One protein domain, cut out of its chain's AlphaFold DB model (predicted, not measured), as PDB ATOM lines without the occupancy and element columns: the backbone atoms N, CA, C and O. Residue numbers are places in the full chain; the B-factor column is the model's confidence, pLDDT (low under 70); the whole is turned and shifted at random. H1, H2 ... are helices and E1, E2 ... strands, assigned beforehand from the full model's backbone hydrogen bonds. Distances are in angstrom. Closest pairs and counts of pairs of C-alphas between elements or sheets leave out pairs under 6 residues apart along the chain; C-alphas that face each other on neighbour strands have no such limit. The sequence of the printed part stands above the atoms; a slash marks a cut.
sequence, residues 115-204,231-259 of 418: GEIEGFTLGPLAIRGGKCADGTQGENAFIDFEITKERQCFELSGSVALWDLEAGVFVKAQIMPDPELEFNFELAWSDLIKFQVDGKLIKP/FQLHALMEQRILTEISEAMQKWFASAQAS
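This is residues 115 to 204 and 231 to 259 of the 418 residues of an uncharacterized protein of Podospora comata (UniProt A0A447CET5). One broad, flat wall of antiparallel strands runs from the edge strands E1 and E2 to E9, with an unnamed loop, residues 129 to 140, folded over one face and a single helix, H1, at one end as an arm, of which residues 245 to 257 stick out free. Side by side with the long strands E5 to E9, the shorter E4 and E3 share one side of E5 end to end, with E1 and E2 beyond them. The printed part has 119 residues, with nine named strands followed by one named helix, and is mostly strand; the sheet is branched at E5. The whole is loose, with a radius of gyration of the C-alphas of 19.3 A, and spans 74 by 40 by 20 A, the arm adding to its length.

Find C-alpha 165 at (-15.881, -6.591, -37.132); from there E6, residues 165 to 176, the longest strand, runs 35.9 A to C-alpha 176 at (-4.525, 25.490, -25.619). Before it come E5, residues 152 to 162, 34.0 A, and E4, residues 141 to 148, 23.1 A. After it look for E7, residues 180 to 190, 32.2 A, E8, residues 193 to 201, 26.8 A, and E9, residues 231 to 239, 25.0 A. The short strands are E1, residues 115 to 117, E2, residues 120 to 122, and E3, residues 125 to 128. H1, residues 241 to 257, 24.1 A, ends at C-alpha 257, (-24.187, -32.924, -11.503).

Start at E5, which has E6 on one side, with N 156 and O 171 at 2.8 A, and both E3 and E4 on the other side. Look beside residues 152 to 158 for E4, where N 155 and O 144 are 2.7 A apart, and beside residues 158 to 162 for E3, where N 126 and O 161 are 2.8 A apart. E4 to E8 form a meander, each strand the antiparallel neighbour of the one before. Walk on to E6 and E7, with N 172 and O 182 at 2.8 A, then E7 and E8, with N 187 and O 195 at 2.8 A, and the edge strand E9 beside E8, with N 198 and O 234 at 2.8 A. The other way, E1 pairs with E4, N 115 and O 143 at 2.8 A, and E2 with E3 in a hairpin, N 122 and O 125 at 2.8 A; E1 runs on into E2 at 47 degrees. H1 is not on the sheet, and every O i to N i+4 pair in it is within hydrogen-bond range.

The farthest C-alphas, of Lys 149 and Ser 259, are 73.9 A apart. Residues 205 to 230 are not printed, and C-alphas 204 and 231 are 10.7 A apart across this cut. The link from E3 to E4 is long, with 12 residues. Confidence is under 70 at 39 residues, among them 231 to 259.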
ATOM      1  N   GLY A 115     -18.751  18.812 -36.972       95.19
ATOM      2  CA  GLY A 115     -19.465  17.872 -37.817       95.19
ATOM      3  C   GLY A 115     -19.950  16.718 -36.959       95.19
ATOM      4  O   GLY A 115     -19.185  16.203 -36.152       95.19
ATOM      5  N   GLU A 116     -21.198  16.311 -37.121       95.44
ATOM      6  CA  GLU A 116     -21.783  15.211 -36.358       95.44
ATOM      7  C   GLU A 116     -22.603  14.323 -37.289       95.44
ATOM      8  O   GLU A 116     -23.372  14.810 -38.114       95.44
ATOM      9  N   ILE A 117     -22.425  13.014 -37.172       93.19
ATOM     10  CA  ILE A 117     -23.191  11.988 -37.869       93.19
ATOM     11  C   ILE A 117     -23.967  11.232 -36.796       93.19
ATOM     12  O   ILE A 117     -23.374  10.595 -35.921       93.19
ATOM     13  N   GLU A 118     -25.293  11.296 -36.877       93.56
ATOM     14  CA  GLU A 118     -26.177  10.544 -35.993       93.56
ATOM     15  C   GLU A 118     -25.884   9.047 -36.119       93.56
ATOM     16  O   GLU A 118     -25.820   8.510 -37.229       93.56
ATOM     17  N   GLY A 119     -25.715   8.371 -34.985       91.38
ATOM     18  CA  GLY A 119     -25.471   6.938 -34.962       91.38
ATOM     19  C   GLY A 119     -26.592   6.167 -35.659       91.38
ATOM     20  O   GLY A 119     -27.782   6.413 -35.450       91.38
ATOM     21  N   PHE A 120     -26.233   5.201 -36.502       89.19
ATOM     22  CA  PHE A 120     -27.225   4.416 -37.223       89.19
ATOM     23  C   PHE A 120     -26.813   2.973 -37.468       89.19
ATOM     24  O   PHE A 120     -25.645   2.601 -37.414       89.19
ATOM     25  N   THR A 121     -27.808   2.147 -37.787       88.69
ATOM     26  CA  THR A 121     -27.621   0.764 -38.227       88.69
ATOM     27  C   THR A 121     -28.406   0.533 -39.516       88.69
ATOM     28  O   THR A 121     -29.595   0.851 -39.597       88.69
ATOM     29  N   LEU A 122     -27.723   0.017 -40.537       82.81
ATOM     30  CA  LEU A 122     -28.248  -0.338 -41.852       82.81
ATOM     31  C   LEU A 122     -27.860  -1.792 -42.151       82.81
ATOM     32  O   LEU A 122     -26.812  -2.076 -42.726       82.81
ATOM     33  N   GLY A 123     -28.714  -2.729 -41.730       83.31
ATOM     34  CA  GLY A 123     -28.400  -4.155 -41.814       83.31
ATOM     35  C   GLY A 123     -27.175  -4.494 -40.950       83.31
ATOM     36  O   GLY A 123     -27.221  -4.214 -39.754       83.31
ATOM     37  N   PRO A 124     -26.101  -5.087 -41.514       83.25
ATOM     38  CA  PRO A 124     -24.894  -5.422 -40.760       83.25
ATOM     39  C   PRO A 124     -23.968  -4.226 -40.509       83.25
ATOM     40  O   PRO A 124     -23.052  -4.359 -39.707       83.25
ATOM     41  N   LEU A 125     -24.176  -3.096 -41.198       82.06
ATOM     42  CA  LEU A 125     -23.369  -1.889 -41.038       82.06
ATOM     43  C   LEU A 125     -23.918  -1.043 -39.886       82.06
ATOM     44  O   LEU A 125     -25.094  -0.672 -39.906       82.06
ATOM     45  N   ALA A 126     -23.070  -0.667 -38.936       88.88
ATOM     46  CA  ALA A 126     -23.384   0.330 -37.923       88.88
ATOM     47  C   ALA A 126     -22.313   1.424 -37.870       88.88
ATOM     48  O   ALA A 126     -21.127   1.142 -37.991       88.88
ATOM     49  N   ILE A 127     -22.749   2.668 -37.674       90.50
ATOM     50  CA  ILE A 127     -21.886   3.828 -37.430       90.50
ATOM     51  C   ILE A 127     -22.295   4.436 -36.090       90.50
ATOM     52  O   ILE A 127     -23.491   4.586 -35.839       90.50
ATOM     53  N   ARG A 128     -21.324   4.737 -35.225       93.00
ATOM     54  CA  ARG A 128     -21.518   5.287 -33.869       93.00
ATOM     55  C   ARG A 128     -20.360   6.201 -33.486       93.00
ATOM     56  O   ARG A 128     -19.392   6.306 -34.235       93.00
ATOM     57  N   GLY A 129     -20.419   6.806 -32.306       90.75
ATOM     58  CA  GLY A 129     -19.232   7.378 -31.678       90.75
ATOM     59  C   GLY A 129     -18.205   6.298 -31.331       90.75
ATOM     60  O   GLY A 129     -18.545   5.138 -31.072       90.75
ATOM     61  N   GLY A 130     -16.935   6.690 -31.350       86.75
ATOM     62  CA  GLY A 130     -15.839   5.874 -30.843       86.75
ATOM     63  C   GLY A 130     -15.927   5.719 -29.324       86.75
ATOM     64  O   GLY A 130     -16.682   6.430 -28.650       86.75
ATOM     65  N   LYS A 131     -15.156   4.774 -28.783       84.06
ATOM     66  CA  LYS A 131     -14.983   4.664 -27.334       84.06
ATOM     67  C   LYS A 131     -13.953   5.676 -26.853       84.06
ATOM     68  O   LYS A 131     -12.847   5.756 -27.377       84.06
ATOM     69  N   CYS A 132     -14.327   6.429 -25.832       73.19
ATOM     70  CA  CYS A 132     -13.417   7.265 -25.070       73.19
ATOM     71  C   CYS A 132     -12.523   6.379 -24.183       73.19
ATOM     72  O   CYS A 132     -12.884   5.245 -23.856       73.19
ATOM     73  N   ALA A 133     -11.377   6.895 -23.728       62.88
ATOM     74  CA  ALA A 133     -10.468   6.111 -22.881       62.88
ATOM     75  C   ALA A 133     -11.032   5.811 -21.475       62.88
ATOM     76  O   ALA A 133     -10.464   5.013 -20.733       62.88
ATOM     77  N   ASP A 134     -12.138   6.447 -21.081       70.88
ATOM     78  CA  ASP A 134     -12.896   6.102 -19.873       70.88
ATOM     79  C   ASP A 134     -13.855   4.910 -20.081       70.88
ATOM     80  O   ASP A 134     -14.556   4.500 -19.152       70.88
ATOM     81  N   GLY A 135     -13.874   4.335 -21.289       69.19
ATOM     82  CA  GLY A 135     -14.701   3.197 -21.677       69.19
ATOM     83  C   GLY A 135     -16.125   3.568 -22.095       69.19
ATOM     84  O   GLY A 135     -16.908   2.672 -22.421       69.19
ATOM     85  N   THR A 136     -16.485   4.854 -22.101       80.94
ATOM     86  CA  THR A 136     -17.791   5.305 -22.589       80.94
ATOM     87  C   THR A 136     -17.817   5.335 -24.115       80.94
ATOM     88  O   THR A 136     -16.843   5.718 -24.756       80.94
ATOM     89  N   GLN A 137     -18.928   4.907 -24.719       83.81
ATOM     90  CA  GLN A 137     -19.118   4.958 -26.170       83.81
ATOM     91  C   GLN A 137     -20.092   6.079 -26.517       83.81
ATOM     92  O   GLN A 137     -21.202   6.122 -25.981       83.81
ATOM     93  N   GLY A 138     -19.685   6.967 -27.422       84.50
ATOM     94  CA  GLY A 138     -20.574   7.996 -27.949       84.50
ATOM     95  C   GLY A 138     -21.678   7.396 -28.826       84.50
ATOM     96  O   GLY A 138     -21.450   6.440 -29.567       84.50
ATOM     97  N   GLU A 139     -22.880   7.970 -28.781       89.50
ATOM     98  CA  GLU A 139     -23.959   7.573 -29.698       89.50
ATOM     99  C   GLU A 139     -23.646   7.998 -31.141       89.50
ATOM    100  O   GLU A 139     -23.843   7.220 -32.074       89.50
ATOM    101  N   ASN A 140     -23.074   9.191 -31.310       93.19
ATOM    102  CA  ASN A 140     -22.839   9.824 -32.604       93.19
ATOM    103  C   ASN A 140     -21.347   9.893 -32.927       93.19
ATOM    104  O   ASN A 140     -20.518  10.109 -32.039       93.19
ATOM    105  N   ALA A 141     -21.013   9.732 -34.207       93.69
ATOM    106  CA  ALA A 141     -19.671  10.027 -34.690       93.69
ATOM    107  C   ALA A 141     -19.547  11.539 -34.888       93.69
ATOM    108  O   ALA A 141     -20.470  12.166 -35.409       93.69
ATOM    109  N   PHE A 142     -18.427  12.140 -34.507       95.19
ATOM    110  CA  PHE A 142     -18.257  13.583 -34.622       95.19
ATOM    111  C   PHE A 142     -16.812  13.994 -34.884       95.19
ATOM    112  O   PHE A 142     -15.863  13.260 -34.611       95.19
ATOM    113  N   ILE A 143     -16.675  15.214 -35.389       95.38
ATOM    114  CA  ILE A 143     -15.442  15.980 -35.485       95.38
ATOM    115  C   ILE A 143     -15.697  17.358 -34.863       95.38
ATOM    116  O   ILE A 143     -16.669  18.026 -35.209       95.38
ATOM    117  N   ASP A 144     -14.839  17.787 -33.945       95.81
ATOM    118  CA  ASP A 144     -14.840  19.129 -33.362       95.81
ATOM    119  C   ASP A 144     -13.442  19.721 -33.522       95.81
ATOM    120  O   ASP A 144     -12.453  19.186 -33.034       95.81
ATOM    121  N   PHE A 145     -13.340  20.816 -34.258       95.44
ATOM    122  CA  PHE A 145     -12.087  21.488 -34.534       95.44
ATOM    123  C   PHE A 145     -12.226  22.978 -34.259       95.44
ATOM    124  O   PHE A 145     -12.992  23.694 -34.903       95.44
ATOM    125  N   GLU A 146     -11.449  23.461 -33.303       95.75
ATOM    126  CA  GLU A 146     -11.478  24.833 -32.837       95.75
ATOM    127  C   GLU A 146     -10.064  25.414 -32.847       95.75
ATOM    128  O   GLU A 146      -9.163  24.897 -32.195       95.75
ATOM    129  N   ILE A 147      -9.877  26.520 -33.565       92.88
ATOM    130  CA  ILE A 147      -8.678  27.358 -33.518       92.88
ATOM    131  C   ILE A 147      -9.126  28.782 -33.218       92.88
ATOM    132  O   ILE A 147      -9.458  29.557 -34.115       92.88
ATOM    133  N   THR A 148      -9.115  29.137 -31.940       91.69
ATOM    134  CA  THR A 148      -9.384  30.485 -31.442       91.69
ATOM    135  C   THR A 148      -8.187  31.005 -30.651       91.69
ATOM    136  O   THR A 148      -7.174  30.325 -30.465       91.69
ATOM    137  N   LYS A 149      -8.282  32.253 -30.182       87.12
ATOM    138  CA  LYS A 149      -7.265  32.831 -29.289       87.12
ATOM    139  C   LYS A 149      -7.195  32.122 -27.935       87.12
ATOM    140  O   LYS A 149      -6.154  32.161 -27.294       87.12
ATOM    141  N   GLU A 150      -8.300  31.524 -27.503       88.25
ATOM    142  CA  GLU A 150      -8.459  30.954 -26.161       88.25
ATOM    143  C   GLU A 150      -8.313  29.431 -26.164       88.25
ATOM    144  O   GLU A 150      -7.856  28.853 -25.179       88.25
ATOM    145  N   ARG A 151      -8.666  28.783 -27.279       89.19
ATOM    146  CA  ARG A 151      -8.697  27.329 -27.401       89.19
ATOM    147  C   ARG A 151      -8.185  26.886 -28.763       89.19
ATOM    148  O   ARG A 151      -8.607  27.397 -29.795       89.19
ATOM    149  N   GLN A 152      -7.287  25.912 -28.749       88.81
ATOM    150  CA  GLN A 152      -6.844  25.194 -29.940       88.81
ATOM    151  C   GLN A 152      -7.038  23.715 -29.661       88.81
ATOM    152  O   GLN A 152      -6.342  23.166 -28.809       88.81
ATOM    153  N   CYS A 153      -8.029  23.106 -30.298       92.00
ATOM    154  CA  CYS A 153      -8.450  21.748 -30.007       92.00
ATOM    155  C   CYS A 153      -8.957  21.060 -31.273       92.00
ATOM    156  O   CYS A 153      -9.681  21.656 -32.066       92.00
ATOM    157  N   PHE A 154      -8.564  19.808 -31.450       92.69
ATOM    158  CA  PHE A 154      -9.076  18.892 -32.448       92.69
ATOM    159  C   PHE A 154      -9.572  17.645 -31.726       92.69
ATOM    160  O   PHE A 154      -8.828  17.045 -30.954       92.69
ATOM    161  N   GLU A 155     -10.810  17.262 -31.976       94.44
ATOM    162  CA  GLU A 155     -11.438  16.078 -31.423       94.44
ATOM    163  C   GLU A 155     -12.153  15.321 -32.541       94.44
ATOM    164  O   GLU A 155     -12.837  15.910 -33.378       94.44
ATOM    165  N   LEU A 156     -11.967  14.009 -32.575       93.31
ATOM    166  CA  LEU A 156     -12.565  13.105 -33.544       93.31
ATOM    167  C   LEU A 156     -13.010  11.854 -32.803       93.31
ATOM    168  O   LEU A 156     -12.223  11.250 -32.080       93.31
ATOM    169  N   SER A 157     -14.248  11.434 -33.027       94.94
ATOM    170  CA  SER A 157     -14.784  10.199 -32.470       94.94
ATOM    171  C   SER A 157     -15.632   9.487 -33.507       94.94
ATOM    172  O   SER A 157     -16.523  10.087 -34.107       94.94
ATOM    173  N   GLY A 158     -15.385   8.199 -33.714       93.56
ATOM    174  CA  GLY A 158     -16.195   7.383 -34.605       93.56
ATOM    175  C   GLY A 158     -15.913   5.897 -34.450       93.56
ATOM    176  O   GLY A 158     -14.786   5.491 -34.196       93.56
ATOM    177  N   SER A 159     -16.943   5.081 -34.627       92.88
ATOM    178  CA  SER A 159     -16.844   3.632 -34.760       92.88
ATOM    179  C   SER A 159     -17.658   3.174 -35.962       92.88
ATOM    180  O   SER A 159     -18.773   3.656 -36.191       92.88
ATOM    181  N   VAL A 160     -17.088   2.252 -36.733       87.56
ATOM    182  CA  VAL A 160     -17.753   1.554 -37.831       87.56
ATOM    183  C   VAL A 160     -17.717   0.064 -37.530       87.56
ATOM    184  O   VAL A 160     -16.645  -0.517 -37.365       87.56
ATOM    185  N   ALA A 161     -18.891  -0.558 -37.506       87.12
ATOM    186  CA  ALA A 161     -19.037  -1.995 -37.340       87.12
ATOM    187  C   ALA A 161     -19.685  -2.628 -38.573       87.12
ATOM    188  O   ALA A 161     -20.626  -2.074 -39.146       87.12
ATOM    189  N   LEU A 162     -19.184  -3.795 -38.972       78.00
ATOM    190  CA  LEU A 162     -19.735  -4.635 -40.027       78.00
ATOM    191  C   LEU A 162     -19.727  -6.094 -39.558       78.00
ATOM    192  O   LEU A 162     -18.679  -6.735 -39.539       78.00
ATOM    193  N   TRP A 163     -20.901  -6.626 -39.209       79.19
ATOM    194  CA  TRP A 163     -21.021  -7.912 -38.497       79.19
ATOM    195  C   TRP A 163     -20.252  -7.891 -37.163       79.19
ATOM    196  O   TRP A 163     -20.482  -6.990 -36.362       79.19
ATOM    197  N   ASP A 164     -19.352  -8.852 -36.939       74.44
ATOM    198  CA  ASP A 164     -18.542  -8.984 -35.718       74.44
ATOM    199  C   ASP A 164     -17.212  -8.210 -35.819       74.44
ATOM    200  O   ASP A 164     -16.352  -8.308 -34.941       74.44
ATOM    201  N   LEU A 165     -17.020  -7.474 -36.923       74.81
ATOM    202  CA  LEU A 165     -15.881  -6.591 -37.132       74.81
ATOM    203  C   LEU A 165     -16.246  -5.191 -36.658       74.81
ATOM    204  O   LEU A 165     -17.229  -4.623 -37.128       74.81
ATOM    205  N   GLU A 166     -15.432  -4.609 -35.789       86.06
ATOM    206  CA  GLU A 166     -15.594  -3.225 -35.343       86.06
ATOM    207  C   GLU A 166     -14.246  -2.510 -35.387       86.06
ATOM    208  O   GLU A 166     -13.239  -3.044 -34.924       86.06
ATOM    209  N   ALA A 167     -14.236  -1.307 -35.955       84.62
ATOM    210  CA  ALA A 167     -13.103  -0.397 -35.933       84.62
ATOM    211  C   ALA A 167     -13.555   0.927 -35.312       84.62
ATOM    212  O   ALA A 167     -14.425   1.609 -35.857       84.62
ATOM    213  N   GLY A 168     -12.960   1.277 -34.177       89.19
ATOM    214  CA  GLY A 168     -13.245   2.487 -33.418       89.19
ATOM    215  C   GLY A 168     -12.018   3.378 -33.310       89.19
ATOM    216  O   GLY A 168     -10.896   2.897 -33.160       89.19
ATOM    217  N   VAL A 169     -12.238   4.685 -33.372       89.88
ATOM    218  CA  VAL A 169     -11.221   5.698 -33.120       89.88
ATOM    219  C   VAL A 169     -11.794   6.810 -32.257       89.88
ATOM    220  O   VAL A 169     -12.904   7.298 -32.480       89.88
ATOM    221  N   PHE A 170     -10.996   7.239 -31.292       92.25
ATOM    222  CA  PHE A 170     -11.165   8.495 -30.587       92.25
ATOM    223  C   PHE A 170      -9.816   9.205 -30.552       92.25
ATOM    224  O   PHE A 170      -8.796   8.594 -30.249       92.25
ATOM    225  N   VAL A 171      -9.789  10.491 -30.876       90.38
ATOM    226  CA  VAL A 171      -8.594  11.331 -30.786       90.38
ATOM    227  C   VAL A 171      -9.013  12.678 -30.237       90.38
ATOM    228  O   VAL A 171      -9.936  13.293 -30.757       90.38
ATOM    229  N   LYS A 172      -8.290  13.165 -29.236       91.50
ATOM    230  CA  LYS A 172      -8.408  14.511 -28.694       91.50
ATOM    231  C   LYS A 172      -7.016  15.110 -28.577       91.50
ATOM    232  O   LYS A 172      -6.198  14.654 -27.787       91.50
ATOM    233  N   ALA A 173      -6.760  16.149 -29.352       88.81
ATOM    234  CA  ALA A 173      -5.545  16.943 -29.322       88.81
ATOM    235  C   ALA A 173      -5.909  18.377 -28.930       88.81
ATOM    236  O   ALA A 173      -6.464  19.129 -29.727       88.81
ATOM    237  N   GLN A 174      -5.614  18.773 -27.697       87.44
ATOM    238  CA  GLN A 174      -5.769  20.140 -27.219       87.44
ATOM    239  C   GLN A 174      -4.395  20.772 -27.044       87.44
ATOM    240  O   GLN A 174      -3.581  20.291 -26.272       87.44
ATOM    241  N   ILE A 175      -4.145  21.873 -27.743       82.00
ATOM    242  CA  ILE A 175      -2.902  22.647 -27.654       82.00
ATOM    243  C   ILE A 175      -3.044  23.770 -26.620       82.00
ATOM    244  O   ILE A 175      -2.109  24.055 -25.876       82.00
ATOM    245  N   MET A 176      -4.222  24.401 -26.554       78.38
ATOM    246  CA  MET A 176      -4.525  25.490 -25.619       78.38
ATOM    247  C   MET A 176      -5.932  25.343 -25.022       78.38
ATOM    248  O   MET A 176      -6.828  24.867 -25.725       78.38
ATOM    249  N   PRO A 177      -6.163  25.809 -23.777       76.56
ATOM    250  CA  PRO A 177      -5.192  26.474 -22.896       76.56
ATOM    251  C   PRO A 177      -4.228  25.509 -22.188       76.56
ATOM    252  O   PRO A 177      -3.143  25.921 -21.785       76.56
ATOM    253  N   ASP A 178      -4.611  24.240 -22.054       78.50
ATOM    254  CA  ASP A 178      -3.810  23.204 -21.405       78.50
ATOM    255  C   ASP A 178      -3.510  22.084 -22.414       78.50
ATOM    256  O   ASP A 178      -4.465  21.480 -22.917       78.50
ATOM    257  N   PRO A 179      -2.227  21.833 -22.737       79.38
ATOM    258  CA  PRO A 179      -1.815  20.753 -23.618       79.38
ATOM    259  C   PRO A 179      -2.312  19.389 -23.138       79.38
ATOM    260  O   PRO A 179      -2.055  18.974 -22.006       79.38
ATOM    261  N   GLU A 180      -2.992  18.673 -24.020       84.25
ATOM    262  CA  GLU A 180      -3.500  17.328 -23.794       84.25
ATOM    263  C   GLU A 180      -3.537  16.599 -25.135       84.25
ATOM    264  O   GLU A 180      -4.003  17.145 -26.132       84.25
ATOM    265  N   LEU A 181      -3.045  15.366 -25.164       84.44
ATOM    266  CA  LEU A 181      -3.233  14.480 -26.300       84.44
ATOM    267  C   LEU A 181      -3.656  13.117 -25.770       84.44
ATOM    268  O   LEU A 181      -2.954  12.503 -24.967       84.44
ATOM    269  N   GLU A 182      -4.828  12.687 -26.206       87.75
ATOM    270  CA  GLU A 182      -5.456  11.426 -25.854       87.75
ATOM    271  C   GLU A 182      -5.934  10.761 -27.138       87.75
ATOM    272  O   GLU A 182      -6.507  11.412 -28.012       87.75
ATOM    273  N   PHE A 183      -5.692   9.465 -27.265       84.12
ATOM    274  CA  PHE A 183      -6.238   8.683 -28.355       84.12
ATOM    275  C   PHE A 183      -6.628   7.287 -27.889       84.12
ATOM    276  O   PHE A 183      -6.024   6.722 -26.979       84.12
ATOM    277  N   ASN A 184      -7.629   6.726 -28.550       86.25
ATOM    278  CA  ASN A 184      -8.033   5.341 -28.435       86.25
ATOM    279  C   ASN A 184      -8.233   4.774 -29.843       86.25
ATOM    280  O   ASN A 184      -8.829   5.420 -30.707       86.25
ATOM    281  N   PHE A 185      -7.736   3.560 -30.052       79.12
ATOM    282  CA  PHE A 185      -8.043   2.762 -31.229       79.12
ATOM    283  C   PHE A 185      -8.565   1.403 -30.780       79.12
ATOM    284  O   PHE A 185      -7.929   0.728 -29.967       79.12
ATOM    285  N   GLU A 186      -9.694   0.987 -31.342       83.75
ATOM    286  CA  GLU A 186     -10.281  -0.327 -31.119       83.75
ATOM    287  C   GLU A 186     -10.401  -1.074 -32.444       83.75
ATOM    288  O   GLU A 186     -10.868  -0.529 -33.444       83.75
ATOM    289  N   LEU A 187      -9.987  -2.337 -32.438       75.12
ATOM    290  CA  LEU A 187     -10.147  -3.260 -33.546       75.12
ATOM    291  C   LEU A 187     -10.649  -4.600 -33.011       75.12
ATOM    292  O   LEU A 187      -9.894  -5.393 -32.440       75.12
ATOM    293  N   ALA A 188     -11.933  -4.866 -33.213       77.38
ATOM    294  CA  ALA A 188     -12.523  -6.176 -33.007       77.38
ATOM    295  C   ALA A 188     -12.507  -6.936 -34.337       77.38
ATOM    296  O   ALA A 188     -13.124  -6.511 -35.309       77.38
ATOM    297  N   TRP A 189     -11.786  -8.060 -34.383       62.69
ATOM    298  CA  TRP A 189     -11.799  -8.971 -35.540       62.69
ATOM    299  C   TRP A 189     -12.895 -10.038 -35.428       62.69
ATOM    300  O   TRP A 189     -13.246 -10.685 -36.411       62.69
ATOM    301  N   SER A 190     -13.356 -10.289 -34.204       64.31
ATOM    302  CA  SER A 190     -14.447 -11.200 -33.859       64.31
ATOM    303  C   SER A 190     -14.847 -10.975 -32.399       64.31
ATOM    304  O   SER A 190     -14.125 -10.316 -31.645       64.31
ATOM    305  N   ASP A 191     -15.903 -11.648 -31.950       65.38
ATOM    306  CA  ASP A 191     -16.282 -11.712 -30.530       65.38
ATOM    307  C   ASP A 191     -15.198 -12.318 -29.617       65.38
ATOM    308  O   ASP A 191     -15.217 -12.127 -28.399       65.38
ATOM    309  N   LEU A 192     -14.240 -13.047 -30.200       59.59
ATOM    310  CA  LEU A 192     -13.199 -13.769 -29.474       59.59
ATOM    311  C   LEU A 192     -11.899 -12.987 -29.321       59.59
ATOM    312  O   LEU A 192     -11.133 -13.314 -28.413       59.59
ATOM    313  N   ILE A 193     -11.624 -12.030 -30.214       65.88
ATOM    314  CA  ILE A 193     -10.354 -11.299 -30.277       65.88
ATOM    315  C   ILE A 193     -10.632  -9.815 -30.495       65.88
ATOM    316  O   ILE A 193     -11.078  -9.406 -31.573       65.88
ATOM    317  N   LYS A 194     -10.295  -9.018 -29.479       76.00
ATOM    318  CA  LYS A 194     -10.371  -7.556 -29.513       76.00
ATOM    319  C   LYS A 194      -9.027  -6.949 -29.156       76.00
ATOM    320  O   LYS A 194      -8.393  -7.380 -28.193       76.00
ATOM    321  N   PHE A 195      -8.624  -5.946 -29.920       72.19
ATOM    322  CA  PHE A 195      -7.466  -5.113 -29.644       72.19
ATOM    323  C   PHE A 195      -7.948  -3.716 -29.296       72.19
ATOM    324  O   PHE A 195      -8.694  -3.115 -30.062       72.19
ATOM    325  N   GLN A 196      -7.502  -3.203 -28.162       80.94
ATOM    326  CA  GLN A 196      -7.730  -1.827 -27.761       80.94
ATOM    327  C   GLN A 196      -6.394  -1.214 -27.367       80.94
ATOM    328  O   GLN A 196      -5.613  -1.829 -26.641       80.94
ATOM    329  N   VAL A 197      -6.120  -0.011 -27.856       74.44
ATOM    330  CA  VAL A 197      -4.937   0.761 -27.487       74.44
ATOM    331  C   VAL A 197      -5.394   2.126 -27.018       74.44
ATOM    332  O   VAL A 197      -5.960   2.883 -27.799       74.44
ATOM    333  N   ASP A 198      -5.108   2.437 -25.761       80.38
ATOM    334  CA  ASP A 198      -5.300   3.751 -25.164       80.38
ATOM    335  C   ASP A 198      -3.939   4.443 -25.047       80.38
ATOM    336  O   ASP A 198      -2.984   3.874 -24.512       80.38
ATOM    337  N   GLY A 199      -3.844   5.675 -25.533       73.94
ATOM    338  CA  GLY A 199      -2.649   6.500 -25.439       73.94
ATOM    339  C   GLY A 199      -2.954   7.847 -24.808       73.94
ATOM    340  O   GLY A 199      -3.912   8.517 -25.189       73.94
ATOM    341  N   LYS A 200      -2.125   8.261 -23.847       83.50
ATOM    342  CA  LYS A 200      -2.183   9.597 -23.240       83.50
ATOM    343  C   LYS A 200      -0.795  10.211 -23.181       83.50
ATOM    344  O   LYS A 200       0.156   9.547 -22.775       83.50
ATOM    345  N   LEU A 201      -0.682  11.476 -23.567       79.06
ATOM    346  CA  LEU A 201       0.554  12.243 -23.443       79.06
ATOM    347  C   LEU A 201       0.926  12.410 -21.967       79.06
ATOM    348  O   LEU A 201       0.114  12.866 -21.156       79.06
ATOM    349  N   ILE A 202       2.169  12.078 -21.629       68.62
ATOM    350  CA  ILE A 202       2.734  12.342 -20.311       68.62
ATOM    351  C   ILE A 202       3.112  13.820 -20.273       68.62
ATOM    352  O   ILE A 202       3.981  14.281 -21.012       68.62
ATOM    353  N   LYS A 203       2.441  14.592 -19.415       65.31
ATOM    354  CA  LYS A 203       2.819  15.991 -19.204       65.31
ATOM    355  C   LYS A 203       4.201  16.017 -18.541       65.31
ATOM    356  O   LYS A 203       4.349  15.362 -17.506       65.31
ATOM    357  N   PRO A 204       5.189  16.759 -19.072       53.22
ATOM    358  CA  PRO A 204       6.444  16.941 -18.361       53.22
ATOM    359  C   PRO A 204       6.134  17.560 -16.995       53.22
ATOM    360  O   PRO A 204       5.390  18.545 -16.910       53.22
ATOM    361  N   PHE A 231       4.543   9.028 -24.224       66.25
ATOM    362  CA  PHE A 231       3.172   8.533 -24.120       66.25
ATOM    363  C   PHE A 231       3.060   7.414 -23.094       66.25
ATOM    364  O   PHE A 231       3.840   6.460 -23.085       66.25
ATOM    365  N   GLN A 232       2.012   7.479 -22.279       68.38
ATOM    366  CA  GLN A 232       1.529   6.321 -21.553       68.38
ATOM    367  C   GLN A 232       0.611   5.531 -22.482       68.38
ATOM    368  O   GLN A 232      -0.473   5.998 -22.833       68.38
ATOM    369  N   LEU A 233       1.059   4.338 -22.873       67.88
ATOM    370  CA  LEU A 233       0.291   3.414 -23.699       67.88
ATOM    371  C   LEU A 233      -0.244   2.268 -22.845       67.88
ATOM    372  O   LEU A 233       0.500   1.620 -22.107       67.88
ATOM    373  N   HIS A 234      -1.532   1.993 -22.990       67.62
ATOM    374  CA  HIS A 234      -2.185   0.817 -22.450       67.62
ATOM    375  C   HIS A 234      -2.781   0.027 -23.616       67.62
ATOM    376  O   HIS A 234      -3.751   0.450 -24.237       67.62
ATOM    377  N   ALA A 235      -2.164  -1.109 -23.937       65.69
ATOM    378  CA  ALA A 235      -2.646  -2.017 -24.969       65.69
ATOM    379  C   ALA A 235      -3.301  -3.233 -24.312       65.69
ATOM    380  O   ALA A 235      -2.674  -3.936 -23.516       65.69
ATOM    381  N   LEU A 236      -4.555  -3.488 -24.667       65.50
ATOM    382  CA  LEU A 236      -5.339  -4.616 -24.200       65.50
ATOM    383  C   LEU A 236      -5.687  -5.516 -25.385       65.50
ATOM    384  O   LEU A 236      -6.304  -5.091 -26.358       65.50
ATOM    385  N   MET A 237      -5.286  -6.780 -25.280       66.44
ATOM    386  CA  MET A 237      -5.761  -7.850 -26.149       66.44
ATOM    387  C   MET A 237      -6.713  -8.718 -25.332       66.44
ATOM    388  O   MET A 237      -6.277  -9.451 -24.442       66.44
ATOM    389  N   GLU A 238      -8.011  -8.636 -25.614       67.25
ATOM    390  CA  GLU A 238      -8.997  -9.519 -24.994       67.25
ATOM    391  C   GLU A 238      -9.140 -10.784 -25.842       67.25
ATOM    392  O   GLU A 238      -9.525 -10.719 -27.010       67.25
ATOM    393  N   GLN A 239      -8.844 -11.940 -25.238       63.94
ATOM    394  CA  GLN A 239      -9.069 -13.253 -25.833       63.94
ATOM    395  C   GLN A 239     -10.117 -14.018 -25.018       63.94
ATOM    396  O   GLN A 239      -9.819 -14.556 -23.951       63.94
ATOM    397  N   ARG A 240     -11.350 -14.115 -25.527       61.97
ATOM    398  CA  ARG A 240     -12.467 -14.751 -24.793       61.97
ATOM    399  C   ARG A 240     -12.523 -16.272 -24.926       61.97
ATOM    400  O   ARG A 240     -13.352 -16.911 -24.286       61.97
ATOM    401  N   ILE A 241     -11.595 -16.876 -25.674       59.31
ATOM    402  CA  ILE A 241     -11.569 -18.321 -25.957       59.31
ATOM    403  C   ILE A 241     -11.553 -19.157 -24.666       59.31
ATOM    404  O   ILE A 241     -12.339 -20.088 -24.524       59.31
ATOM    405  N   LEU A 242     -10.689 -18.830 -23.699       51.84
ATOM    406  CA  LEU A 242     -10.596 -19.593 -22.446       51.84
ATOM    407  C   LEU A 242     -11.816 -19.389 -21.540       51.84
ATOM    408  O   LEU A 242     -12.217 -20.318 -20.839       51.84
ATOM    409  N   THR A 243     -12.419 -18.201 -21.572       58.88
ATOM    410  CA  THR A 243     -13.627 -17.880 -20.804       58.88
ATOM    411  C   THR A 243     -14.834 -18.630 -21.355       58.88
ATOM    412  O   THR A 243     -15.522 -19.288 -20.582       58.88
ATOM    413  N   GLU A 244     -15.036 -18.652 -22.674       58.28
ATOM    414  CA  GLU A 244     -16.111 -19.445 -23.284       58.28
ATOM    415  C   GLU A 244     -15.926 -20.949 -23.052       58.28
ATOM    416  O   GLU A 244     -16.889 -21.659 -22.758       58.28
ATOM    417  N   ILE A 245     -14.683 -21.443 -23.095       49.97
ATOM    418  CA  ILE A 245     -14.366 -22.836 -22.747       49.97
ATOM    419  C   ILE A 245     -14.693 -23.122 -21.272       49.97
ATOM    420  O   ILE A 245     -15.261 -24.169 -20.962       49.97
ATOM    421  N   SER A 246     -14.361 -22.202 -20.364       49.06
ATOM    422  CA  SER A 246     -14.652 -22.322 -18.931       49.06
ATOM    423  C   SER A 246     -16.157 -22.294 -18.647       49.06
ATOM    424  O   SER A 246     -16.663 -23.121 -17.893       49.06
ATOM    425  N   GLU A 247     -16.907 -21.404 -19.295       65.38
ATOM    426  CA  GLU A 247     -18.363 -21.323 -19.162       65.38
ATOM    427  C   GLU A 247     -19.064 -22.551 -19.752       65.38
ATOM    428  O   GLU A 247     -20.003 -23.084 -19.151       65.38
ATOM    429  N   ALA A 248     -18.584 -23.051 -20.894       55.47
ATOM    430  CA  ALA A 248     -19.042 -24.311 -21.463       55.47
ATOM    431  C   ALA A 248     -18.760 -25.481 -20.508       55.47
ATOM    432  O   ALA A 248     -19.658 -26.283 -20.254       55.47
ATOM    433  N   MET A 249     -17.564 -25.541 -19.909       47.97
ATOM    434  CA  MET A 249     -17.221 -26.518 -18.870       47.97
ATOM    435  C   MET A 249     -18.143 -26.418 -17.655       47.97
ATOM    436  O   MET A 249     -18.630 -27.439 -17.184       47.97
ATOM    437  N   GLN A 250     -18.401 -25.218 -17.137       60.19
ATOM    438  CA  GLN A 250     -19.244 -25.017 -15.956       60.19
ATOM    439  C   GLN A 250     -20.702 -25.402 -16.221       60.19
ATOM    440  O   GLN A 250     -21.304 -26.102 -15.405       60.19
ATOM    441  N   LYS A 251     -21.258 -25.034 -17.385       64.69
ATOM    442  CA  LYS A 251     -22.580 -25.512 -17.826       64.69
ATOM    443  C   LYS A 251     -22.614 -27.035 -17.941       64.69
ATOM    444  O   LYS A 251     -23.608 -27.659 -17.574       64.69
ATOM    445  N   TRP A 252     -21.523 -27.639 -18.408       52.97
ATOM    446  CA  TRP A 252     -21.416 -29.083 -18.556       52.97
ATOM    447  C   TRP A 252     -21.316 -29.800 -17.202       52.97
ATOM    448  O   TRP A 252     -22.082 -30.733 -16.965       52.97
ATOM    449  N   PHE A 253     -20.487 -29.311 -16.274       50.81
ATOM    450  CA  PHE A 253     -20.426 -29.789 -14.888       50.81
ATOM    451  C   PHE A 253     -21.778 -29.663 -14.186       50.81
ATOM    452  O   PHE A 253     -22.207 -30.620 -13.550       50.81
ATOM    453  N   ALA A 254     -22.490 -28.547 -14.361       58.38
ATOM    454  CA  ALA A 254     -23.838 -28.377 -13.824       58.38
ATOM    455  C   ALA A 254     -24.832 -29.405 -14.407       58.38
ATOM    456  O   ALA A 254     -25.642 -29.969 -13.671       58.38
ATOM    457  N   SER A 255     -24.734 -29.720 -15.706       55.41
ATOM    458  CA  SER A 255     -25.564 -30.754 -16.349       55.41
ATOM    459  C   SER A 255     -25.211 -32.185 -15.901       55.41
ATOM    460  O   SER A 255     -26.095 -33.024 -15.709       55.41
ATOM    461  N   ALA A 256     -23.924 -32.459 -15.671       48.16
ATOM    462  CA  ALA A 256     -23.430 -33.744 -15.191       48.16
ATOM    463  C   ALA A 256     -23.799 -33.964 -13.717       48.16
ATOM    464  O   ALA A 256     -24.171 -35.070 -13.332       48.16
ATOM    465  N   GLN A 257     -23.783 -32.902 -12.907       50.34
ATOM    466  CA  GLN A 257     -24.187 -32.924 -11.503       50.34
ATOM    467  C   GLN A 257     -25.702 -33.143 -11.343       50.34
ATOM    468  O   GLN A 257     -26.119 -33.853 -10.433       50.34
ATOM    469  N   ALA A 258     -26.520 -32.648 -12.281       53.81
ATOM    470  CA  ALA A 258     -27.951 -32.968 -12.366       53.81
ATOM    471  C   ALA A 258     -28.239 -34.434 -12.771       53.81
ATOM    472  O   ALA A 258     -29.351 -34.918 -12.582       53.81
ATOM    473  N   SER A 259     -27.245 -35.156 -13.300       51.12
ATOM    474  CA  SER A 259     -27.363 -36.567 -13.705       51.12
ATOM    475  C   SER A 259     -26.960 -37.560 -12.598       51.12
ATOM    476  O   SER A 259     -26.962 -38.768 -12.824       51.12
TER     477      SER A 259